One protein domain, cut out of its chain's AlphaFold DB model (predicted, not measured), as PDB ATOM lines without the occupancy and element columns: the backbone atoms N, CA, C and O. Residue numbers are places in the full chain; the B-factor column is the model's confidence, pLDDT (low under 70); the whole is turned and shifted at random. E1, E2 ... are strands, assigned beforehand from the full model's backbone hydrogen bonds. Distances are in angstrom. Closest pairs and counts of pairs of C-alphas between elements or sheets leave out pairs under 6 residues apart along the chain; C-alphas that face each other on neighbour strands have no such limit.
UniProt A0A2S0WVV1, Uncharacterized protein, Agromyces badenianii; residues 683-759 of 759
ATOM      1  N   THR A 683      59.347  38.211  28.267       93.38
ATOM      2  CA  THR A 683      58.674  39.134  29.176       93.38
ATOM      3  C   THR A 683      57.476  39.791  28.490       93.38
ATOM      4  O   THR A 683      57.614  40.476  27.481       93.38
ATOM      5  N   LEU A 684      56.291  39.604  29.071       92.44
ATOM      6  CA  LEU A 684      55.050  40.279  28.688       92.44
ATOM      7  C   LEU A 684      54.753  41.372  29.728       92.44
ATOM      8  O   LEU A 684      54.314  41.052  30.837       92.44
ATOM      9  N   PRO A 685      55.021  42.661  29.442       90.38
ATOM     10  CA  PRO A 685      54.805  43.727  30.412       90.38
ATOM     11  C   PRO A 685      53.327  43.845  30.789       90.38
ATOM     12  O   PRO A 685      52.457  43.817  29.921       90.38
ATOM     13  N   GLY A 686      53.041  43.995  32.084       91.44
ATOM     14  CA  GLY A 686      51.670  44.110  32.592       91.44
ATOM     15  C   GLY A 686      50.831  42.841  32.432       91.44
ATOM     16  O   GLY A 686      49.615  42.947  32.319       91.44
ATOM     17  N   LEU A 687      51.470  41.667  32.381       94.00
ATOM     18  CA  LEU A 687      50.772  40.390  32.290       94.00
ATOM     19  C   LEU A 687      49.883  40.145  33.518       94.00
ATOM     20  O   LEU A 687      50.399  40.071  34.631       94.00
ATOM     21  N   VAL A 688      48.578  39.972  33.298       93.38
ATOM     22  CA  VAL A 688      47.572  39.679  34.335       93.38
ATOM     23  C   VAL A 688      46.587  38.628  33.825       93.38
ATOM     24  O   VAL A 688      46.191  38.684  32.656       93.38
ATOM     25  N   TYR A 689      46.153  37.713  34.697       93.38
ATOM     26  CA  TYR A 689      45.052  36.781  34.434       93.38
ATOM     27  C   TYR A 689      43.783  37.159  35.219       93.38
ATOM     28  O   TYR A 689      43.835  37.500  36.397       93.38
ATOM     29  N   SER A 690      42.623  37.091  34.566       91.88
ATOM     30  CA  SER A 690      41.304  37.301  35.170       91.88
ATOM     31  C   SER A 690      40.522  35.989  35.185       91.88
ATOM     32  O   SER A 690      40.024  35.560  34.143       91.88
ATOM     33  N   GLU A 691      40.360  35.388  36.370       90.31
ATOM     34  CA  GLU A 691      39.539  34.179  36.550       90.31
ATOM     35  C   GLU A 691      38.086  34.408  36.115       90.31
ATOM     36  O   GLU A 691      37.517  33.571  35.425       90.31
ATOM     37  N   GLU A 692      37.504  35.570  36.442       89.31
ATOM     38  CA  GLU A 692      36.119  35.918  36.080       89.31
ATOM     39  C   GLU A 692      35.886  35.864  34.562       89.31
ATOM     40  O   GLU A 692      34.817  35.462  34.102       89.31
ATOM     41  N   ARG A 693      36.890  36.270  33.777       86.44
ATOM     42  CA  ARG A 693      36.782  36.385  32.316       86.44
ATOM     43  C   ARG A 693      37.457  35.249  31.552       86.44
ATOM     44  O   ARG A 693      37.274  35.181  30.338       86.44
ATOM     45  N   GLY A 694      38.241  34.396  32.215       87.94
ATOM     46  CA  GLY A 694      39.129  33.445  31.538       87.94
ATOM     47  C   GLY A 694      40.085  34.155  30.572       87.94
ATOM     48  O   GLY A 694      40.244  33.742  29.422       87.94
ATOM     49  N   GLU A 695      40.637  35.296  30.991       89.88
ATOM     50  CA  GLU A 695      41.348  36.224  30.110       89.88
ATOM     51  C   GLU A 695      42.732  36.574  30.651       89.88
ATOM     52  O   GLU A 695      42.875  37.016  31.786       89.88
ATOM     53  N   TRP A 696      43.739  36.434  29.798       91.69
ATOM     54  CA  TRP A 696      45.071  36.996  29.973       91.69
ATOM     55  C   TRP A 696      45.150  38.351  29.281       91.69
ATOM     56  O   TRP A 696      44.682  38.474  28.152       91.69
ATOM     57  N   THR A 697      45.783  39.340  29.907       92.31
ATOM     58  CA  THR A 697      46.030  40.667  29.314       92.31
ATOM     59  C   THR A 697      47.483  41.081  29.496       92.31
ATOM     60  O   THR A 697      48.103  40.679  30.475       92.31
ATOM     61  N   TRP A 698      48.032  41.846  28.553       93.75
ATOM     62  CA  TRP A 698      49.390  42.400  28.596       93.75
ATOM     63  C   TRP A 698      49.477  43.701  27.784       93.75
ATOM     64  O   TRP A 698      48.612  44.005  26.966       93.75
ATOM     65  N   VAL A 699      50.540  44.477  27.999       91.94
ATOM     66  CA  VAL A 699      50.753  45.790  27.365       91.94
ATOM     67  C   VAL A 699      51.389  45.666  25.981       91.94
ATOM     68  O   VAL A 699      50.987  46.366  25.057       91.94
ATOM     69  N   ALA A 700      52.389  44.796  25.829       90.31
ATOM     70  CA  ALA A 700      53.109  44.593  24.572       90.31
ATOM     71  C   ALA A 700      53.690  43.174  24.485       90.31
ATOM     72  O   ALA A 700      53.882  42.513  25.506       90.31
ATOM     73  N   LEU A 701      53.964  42.711  23.264       90.50
ATOM     74  CA  LEU A 701      54.752  41.498  23.031       90.50
ATOM     75  C   LEU A 701      56.254  41.806  23.190       90.50
ATOM     76  O   LEU A 701      56.654  42.949  22.954       90.50
ATOM     77  N   PRO A 702      57.085  40.820  23.571       91.19
ATOM     78  CA  PRO A 702      58.520  41.029  23.725       91.19
ATOM     79  C   PRO A 702      59.194  41.336  22.382       91.19
ATOM     80  O   PRO A 702      58.894  40.699  21.367       91.19
ATOM     81  N   ASP A 703      60.138  42.278  22.393       90.94
ATOM     82  CA  ASP A 703      60.953  42.623  21.227       90.94
ATOM     83  C   ASP A 703      62.178  41.706  21.139       90.94
ATOM     84  O   ASP A 703      63.042  41.697  22.012       90.94
ATOM     85  N   ASN A 704      62.229  40.913  20.072       94.00
ATOM     86  CA  ASN A 704      63.294  39.958  19.788       94.00
ATOM     87  C   ASN A 704      63.819  40.164  18.359       94.00
ATOM     88  O   ASN A 704      63.871  39.212  17.577       94.00
ATOM     89  N   ALA A 705      64.108  41.417  17.986       90.44
ATOM     90  CA  ALA A 705      64.680  41.790  16.687       90.44
ATOM     91  C   ALA A 705      63.911  41.195  15.486       90.44
ATOM     92  O   ALA A 705      64.482  40.682  14.524       90.44
ATOM     93  N   GLY A 706      62.576  41.230  15.551       86.00
ATOM     94  CA  GLY A 706      61.691  40.714  14.500       86.00
ATOM     95  C   GLY A 706      61.264  39.248  14.645       86.00
ATOM     96  O   GLY A 706      60.413  38.795  13.876       86.00
ATOM     97  N   GLN A 707      61.759  38.505  15.643       88.50
ATOM     98  CA  GLN A 707      61.229  37.176  15.973       88.50
ATOM     99  C   GLN A 707      59.829  37.307  16.591       88.50
ATOM    100  O   GLN A 707      59.667  37.782  17.715       88.50
ATOM    101  N   SER A 708      58.795  36.881  15.862       87.12
ATOM    102  CA  SER A 708      57.410  37.019  16.323       87.12
ATOM    103  C   SER A 708      57.083  36.056  17.468       87.12
ATOM    104  O   SER A 708      57.263  34.840  17.343       87.12
ATOM    105  N   ALA A 709      56.520  36.592  18.551       89.62
ATOM    106  CA  ALA A 709      55.953  35.793  19.628       89.62
ATOM    107  C   ALA A 709      54.575  35.253  19.241       89.62
ATOM    108  O   ALA A 709      53.713  35.990  18.772       89.62
ATOM    109  N   ARG A 710      54.359  33.956  19.461       89.06
ATOM    110  CA  ARG A 710      53.052  33.302  19.339       89.06
ATOM    111  C   ARG A 710      52.543  32.964  20.729       89.06
ATOM    112  O   ARG A 710      53.216  32.239  21.457       89.06
ATOM    113  N   VAL A 711      51.365  33.465  21.077       88.50
ATOM    114  CA  VAL A 711      50.763  33.286  22.402       88.50
ATOM    115  C   VAL A 711      49.521  32.409  22.286       88.50
ATOM    116  O   VAL A 711      48.706  32.615  21.392       88.50
ATOM    117  N   LEU A 712      49.395  31.419  23.168       88.19
ATOM    118  CA  LEU A 712      48.234  30.541  23.280       88.19
ATOM    119  C   LEU A 712      47.803  30.464  24.743       88.19
ATOM    120  O   LEU A 712      48.632  30.199  25.606       88.19
ATOM    121  N   CYS A 713      46.517  30.630  25.025       87.81
ATOM    122  CA  CYS A 713      45.957  30.442  26.361       87.81
ATOM    123  C   CYS A 713      45.093  29.180  26.408       87.81
ATOM    124  O   CYS A 713      44.326  28.896  25.488       87.81
ATOM    125  N   MET A 714      45.223  28.406  27.482       87.19
ATOM    126  CA  MET A 714      44.518  27.136  27.671       87.19
ATOM    127  C   MET A 714      44.399  26.770  29.150       87.19
ATOM    128  O   MET A 714      45.088  27.343  29.986       87.19
ATOM    129  N   GLY A 715      43.539  25.805  29.468       84.50
ATOM    130  CA  GLY A 715      43.515  25.158  30.779       84.50
ATOM    131  C   GLY A 715      44.457  23.951  30.815       84.50
ATOM    132  O   GLY A 715      44.617  23.267  29.803       84.50
ATOM    133  N   ARG A 716      45.039  23.636  31.976       82.69
ATOM    134  CA  ARG A 716      45.939  22.483  32.188       82.69
ATOM    135  C   ARG A 716      45.307  21.136  31.800       82.69
ATOM    136  O   ARG A 716      46.014  20.216  31.397       82.69
ATOM    137  N   SER A 717      43.985  21.031  31.915       68.25
ATOM    138  CA  SER A 717      43.170  19.829  31.680       68.25
ATOM    139  C   SER A 717      42.185  19.960  30.504       68.25
ATOM    140  O   SER A 717      41.479  19.001  30.192       68.25
ATOM    141  N   GLY A 718      42.130  21.121  29.840       62.69
ATOM    142  CA  GLY A 718      41.200  21.400  28.740       62.69
ATOM    143  C   GLY A 718      41.790  21.129  27.348       62.69
ATOM    144  O   GLY A 718      43.012  21.062  27.192       62.69
ATOM    145  N   PRO A 719      40.955  20.986  26.298       57.44
ATOM    146  CA  PRO A 719      41.448  21.000  24.924       57.44
ATOM    147  C   PRO A 719      42.139  22.342  24.639       57.44
ATOM    148  O   PRO A 719      41.685  23.388  25.099       57.44
ATOM    149  N   ALA A 720      43.236  22.318  23.879       56.28
ATOM    150  CA  ALA A 720      43.942  23.532  23.487       56.28
ATOM    151  C   ALA A 720      42.990  24.465  22.721       56.28
ATOM    152  O   ALA A 720      42.643  24.189  21.571       56.28
ATOM    153  N   GLY A 721      42.568  25.563  23.348       52.38
ATOM    154  CA  GLY A 721      41.922  26.655  22.635       52.38
ATOM    155  C   GLY A 721      42.906  27.218  21.611       52.38
ATOM    156  O   GLY A 721      44.023  27.598  21.960       52.38
ATOM    157  N   GLN A 722      42.530  27.226  20.333       53.66
ATOM    158  CA  GLN A 722      43.261  27.974  19.315       53.66
ATOM    159  C   GLN A 722      42.716  29.398  19.273       53.66
ATOM    160  O   GLN A 722      41.602  29.607  18.800       53.66
ATOM    161  N   VAL A 723      43.530  30.369  19.682       54.69
ATOM    162  CA  VAL A 723      43.445  31.732  19.152       54.69
ATOM    163  C   VAL A 723      44.864  32.236  18.911       54.69
ATOM    164  O   VAL A 723      45.677  32.310  19.826       54.69
ATOM    165  N   GLU A 724      45.151  32.547  17.650       56.97
ATOM    166  CA  GLU A 724      46.332  33.280  17.209       56.97
ATOM    167  C   GLU A 724      45.973  34.780  17.257       56.97
ATOM    168  O   GLU A 724      45.162  35.243  16.466       56.97
ATOM    169  N   ILE A 725      46.513  35.455  18.280       57.88
ATOM    170  CA  ILE A 725      46.685  36.903  18.547       57.88
ATOM    171  C   ILE A 725      45.582  37.892  18.101       57.88
ATOM    172  O   ILE A 725      45.351  38.124  16.917       57.88
ATOM    173  N   ALA A 726      45.077  38.638  19.092       52.91
ATOM    174  CA  ALA A 726      44.828  40.080  18.994       52.91
ATOM    175  C   ALA A 726      45.773  40.804  19.979       52.91
ATOM    176  O   ALA A 726      46.138  40.234  21.010       52.91
ATOM    177  N   ASP A 727      46.206  42.024  19.656       69.00
ATOM    178  CA  ASP A 727      47.153  42.790  20.475       69.00
ATOM    179  C   ASP A 727      46.651  42.960  21.922       69.00
ATOM    180  O   ASP A 727      45.604  43.559  22.170       69.00
ATOM    181  N   GLY A 728      47.420  42.436  22.881       82.62
ATOM    182  CA  GLY A 728      47.268  42.730  24.308       82.62
ATOM    183  C   GLY A 728      46.376  41.792  25.127       82.62
ATOM    184  O   GLY A 728      46.215  42.045  26.320       82.62
ATOM    185  N   TYR A 729      45.800  40.723  24.558       88.50
ATOM    186  CA  TYR A 729      45.033  39.753  25.356       88.50
ATOM    187  C   TYR A 729      44.898  38.350  24.732       88.50
ATOM    188  O   TYR A 729      45.057  38.157  23.527       88.50
ATOM    189  N   CYS A 730      44.557  37.355  25.558       87.88
ATOM    190  CA  CYS A 730      44.181  36.000  25.138       87.88
ATOM    191  C   CYS A 730      43.036  35.461  26.004       87.88
ATOM    192  O   CYS A 730      43.130  35.481  27.228       87.88
ATOM    193  N   ARG A 731      41.969  34.939  25.382       86.31
ATOM    194  CA  ARG A 731      40.821  34.336  26.087       86.31
ATOM    195  C   ARG A 731      40.728  32.838  25.856       86.31
ATOM    196  O   ARG A 731      40.780  32.384  24.716       86.31
ATOM    197  N   THR A 732      40.490  32.093  26.927       74.94
ATOM    198  CA  THR A 732      40.348  30.632  26.906       74.94
ATOM    199  C   THR A 732      38.955  30.144  26.497       74.94
ATOM    200  O   THR A 732      38.768  28.951  26.273       74.94
ATOM    201  N   GLY A 733      37.969  31.042  26.393       73.19
ATOM    202  CA  GLY A 733      36.569  30.721  26.070       73.19
ATOM    203  C   GLY A 733      35.765  30.166  27.255       73.19
ATOM    204  O   GLY A 733      34.568  30.428  27.342       73.19
ATOM    205  N   GLU A 734      36.426  29.483  28.189       78.44
ATOM    206  CA  GLU A 734      35.912  29.057  29.496       78.44
ATOM    207  C   GLU A 734      36.812  29.610  30.612       78.44
ATOM    208  O   GLU A 734      38.033  29.659  30.459       78.44
ATOM    209  N   ALA A 735      36.215  30.047  31.721       82.00
ATOM    210  CA  ALA A 735      36.942  30.535  32.887       82.00
ATOM    211  C   ALA A 735      37.635  29.376  33.619       82.00
ATOM    212  O   ALA A 735      36.973  28.457  34.099       82.00
ATOM    213  N   PHE A 736      38.962  29.439  33.733       86.25
ATOM    214  CA  PHE A 736      39.744  28.518  34.559       86.25
ATOM    215  C   PHE A 736      40.154  29.195  35.867       86.25
ATOM    216  O   PHE A 736      40.405  30.402  35.889       86.25
ATOM    217  N   ALA A 737      40.288  28.416  36.939       87.56
ATOM    218  CA  ALA A 737      40.989  28.879  38.134       87.56
ATOM    219  C   ALA A 737      42.444  29.234  37.781       87.56
ATOM    220  O   ALA A 737      43.046  28.599  36.911       87.56
ATOM    221  N   SER A 738      43.038  30.210  38.465       86.56
ATOM    222  CA  SER A 738      44.385  30.724  38.189       86.56
ATOM    223  C   SER A 738      45.448  29.625  38.179       86.56
ATOM    224  O   SER A 738      46.327  29.629  37.323       86.56
ATOM    225  N   GLY A 739      45.342  28.624  39.058       87.56
ATOM    226  CA  GLY A 739      46.273  27.484  39.093       87.56
ATOM    227  C   GLY A 739      46.173  26.519  37.899       87.56
ATOM    228  O   GLY A 739      47.093  25.725  37.680       87.56
ATOM    229  N   ASP A 740      45.084  26.592  37.128       87.75
ATOM    230  CA  ASP A 740      44.827  25.763  35.947       87.75
ATOM    231  C   ASP A 740      44.936  26.540  34.631       87.75
ATOM    232  O   ASP A 740      45.059  25.921  33.574       87.75
ATOM    233  N   ALA A 741      44.927  27.873  34.666       89.44
ATOM    234  CA  ALA A 741      45.138  28.710  33.495       89.44
ATOM    235  C   ALA A 741      46.616  28.709  33.079       89.44
ATOM    236  O   ALA A 741      47.501  28.971  33.891       89.44
ATOM    237  N   ILE A 742      46.884  28.448  31.800       90.62
ATOM    238  CA  ILE A 742      48.224  28.435  31.208       90.62
ATOM    239  C   ILE A 742      48.269  29.416  30.041       90.62
ATOM    240  O   ILE A 742      47.445  29.338  29.125       90.62
ATOM    241  N   LEU A 743      49.276  30.289  30.039       91.25
ATOM    242  CA  LEU A 743      49.685  31.077  28.886       91.25
ATOM    243  C   LEU A 743      50.988  30.514  28.318       91.25
ATOM    244  O   LEU A 743      52.045  30.603  28.935       91.25
ATOM    245  N   ARG A 744      50.912  29.943  27.120       91.75
ATOM    246  CA  ARG A 744      52.048  29.414  26.374       91.75
ATOM    247  C   ARG A 744      52.551  30.455  25.388       91.75
ATOM    248  O   ARG A 744      51.846  30.811  24.446       91.75
ATOM    249  N   VAL A 745      53.794  30.882  25.553       92.12
ATOM    250  CA  VAL A 745      54.486  31.805  24.650       92.12
ATOM    251  C   VAL A 745      55.547  31.028  23.876       92.12
ATOM    252  O   VAL A 745      56.378  30.343  24.465       92.12
ATOM    253  N   ARG A 746      55.527  31.116  22.544       93.19
ATOM    254  CA  ARG A 746      56.519  30.497  21.659       93.19
ATOM    255  C   ARG A 746      57.230  31.558  20.823       93.19
ATOM    256  O   ARG A 746      56.572  32.277  20.076       93.19
ATOM    257  N   ILE A 747      58.560  31.589  20.885       93.62
ATOM    258  CA  ILE A 747      59.429  32.508  20.128       93.62
ATOM    259  C   ILE A 747      60.564  31.682  19.525       93.62
ATOM    260  O   ILE A 747      61.177  30.888  20.230       93.62
ATOM    261  N   ALA A 748      60.799  31.796  18.213       91.56
ATOM    262  CA  ALA A 748      61.851  31.058  17.492       91.56
ATOM    263  C   ALA A 748      61.914  29.535  17.798       91.56
ATOM    264  O   ALA A 748      62.973  28.917  17.776       91.56
ATOM    265  N   GLY A 749      60.764  28.911  18.093       90.00
ATOM    266  CA  GLY A 749      60.654  27.484  18.431       90.00
ATOM    267  C   GLY A 749      60.838  27.138  19.917       90.00
ATOM    268  O   GLY A 749      60.443  26.043  20.316       90.00
ATOM    269  N   VAL A 750      61.334  28.067  20.738       94.88
ATOM    270  CA  VAL A 750      61.438  27.942  22.201       94.88
ATOM    271  C   VAL A 750      60.088  28.268  22.841       94.88
ATOM    272  O   VAL A 750      59.357  29.123  22.338       94.88
ATOM    273  N   VAL A 751      59.722  27.555  23.908       94.00
ATOM    274  CA  VAL A 751      58.401  27.640  24.548       94.00
ATOM    275  C   VAL A 751      58.543  27.929  26.040       94.00
ATOM    276  O   VAL A 751      59.276  27.216  26.720       94.00
ATOM    277  N   LEU A 752      57.794  28.920  26.527       94.19
ATOM    278  CA  LEU A 752      57.586  29.214  27.944       94.19
ATOM    279  C   LEU A 752      56.101  29.056  28.284       94.19
ATOM    280  O   LEU A 752      55.257  29.659  27.622       94.19
ATOM    281  N   ASP A 753      55.796  28.283  29.323       92.50
ATOM    282  CA  ASP A 753      54.448  28.171  29.885       92.50
ATOM    283  C   ASP A 753      54.381  28.965  31.194       92.50
ATOM    284  O   ASP A 753      55.215  28.775  32.077       92.50
ATOM    285  N   ILE A 754      53.392  29.850  31.314       91.62
ATOM    286  CA  ILE A 754      53.147  30.706  32.482       91.62
ATOM    287  C   ILE A 754      51.824  30.280  33.116       91.62
ATOM    288  O   ILE A 754      50.830  30.145  32.401       91.62
ATOM    289  N   VAL A 755      51.791  30.068  34.433       89.94
ATOM    290  CA  VAL A 755      50.571  29.674  35.155       89.94
ATOM    291  C   VAL A 755      49.894  30.911  35.743       89.94
ATOM    292  O   VAL A 755      50.565  31.828  36.206       89.94
ATOM    293  N   GLY A 756      48.561  30.964  35.713       84.69
ATOM    294  CA  GLY A 756      47.786  32.114  36.201       84.69
ATOM    295  C   GLY A 756      48.013  32.429  37.678       84.69
ATOM    296  O   GLY A 756      47.909  33.579  38.067       84.69
ATOM    297  N   SER A 757      48.378  31.441  38.499       79.00
ATOM    298  CA  SER A 757      48.744  31.646  39.908       79.00
ATOM    299  C   SER A 757      50.022  32.460  40.106       79.00
ATOM    300  O   SER A 757      50.261  32.948  41.206       79.00
ATOM    301  N   ASP A 758      50.844  32.584  39.066       68.50
ATOM    302  CA  ASP A 758      52.135  33.258  39.141       68.50
ATOM    303  C   ASP A 758      52.008  34.772  38.860       68.50
ATOM    304  O   ASP A 758      53.033  35.462  38.806       68.50
ATOM    305  N   ARG A 759      50.786  35.294  38.617       62.97
ATOM    306  CA  ARG A 759      50.531  36.670  38.147       62.97
ATOM    307  C   ARG A 759      49.258  37.329  38.663       62.97
ATOM    308  O   ARG A 759      48.208  36.660  38.727       62.97
TER     309      ARG A 759
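Overview. This is residues 683 to 759 of the 759 residues of an uncharacterized protein of Agromyces badenianii (UniProt A0A2S0WVV1). With little regular structure, this is a small sandwich: a short-stranded sheet, E1-E2-E4, partly face to face with a longer-stranded sheet, E3-E5-E6, their strands crossed. The 77 printed residues include six strands, E1 to E6 in chain order, and no named helix; the class is all strand, with 28 residues in strands. Both sheets are antiparallel; the whole is compact, radius of gyration of the C-alphas 11.6 A, spanning 34 by 23 by 21 A.

Arrangement. E1, residues 688 to 690, and E2, residues 695 to 697, form a hairpin; within hydrogen-bond range are N 688 and O 697, 2.9 A. E2 is antiparallel to E4, residues 729 to 731, with N 696 and O 730 at 2.8 A. E3, residues 710 to 715, is antiparallel to E5, residues 741 to 747, with N 712 and O 744 at 2.8 A. E5 and E6, residues 750 to 755, form a hairpin, with N 745 and O 752 at 2.8 A. The sheets' strands stand at 44 degrees; the closest C-alphas of E3 and E4, Cys 713 and Cys 730, are 6.0 A apart.

Along the chain. E1 begins at C-alpha 688 (47.572, 39.679, 34.335); E6 ends at C-alpha 755 (50.571, 29.674, 35.155). First to last C-alpha, E5 measures 19.9 A, E3 and E6 17.0 A each.

Size, cuts and confidence. The printed part has no cut. Links E2 to E3 and E3 to E4 are long. pLDDT is under 70 at residues 717 to 727 and 758 to 759.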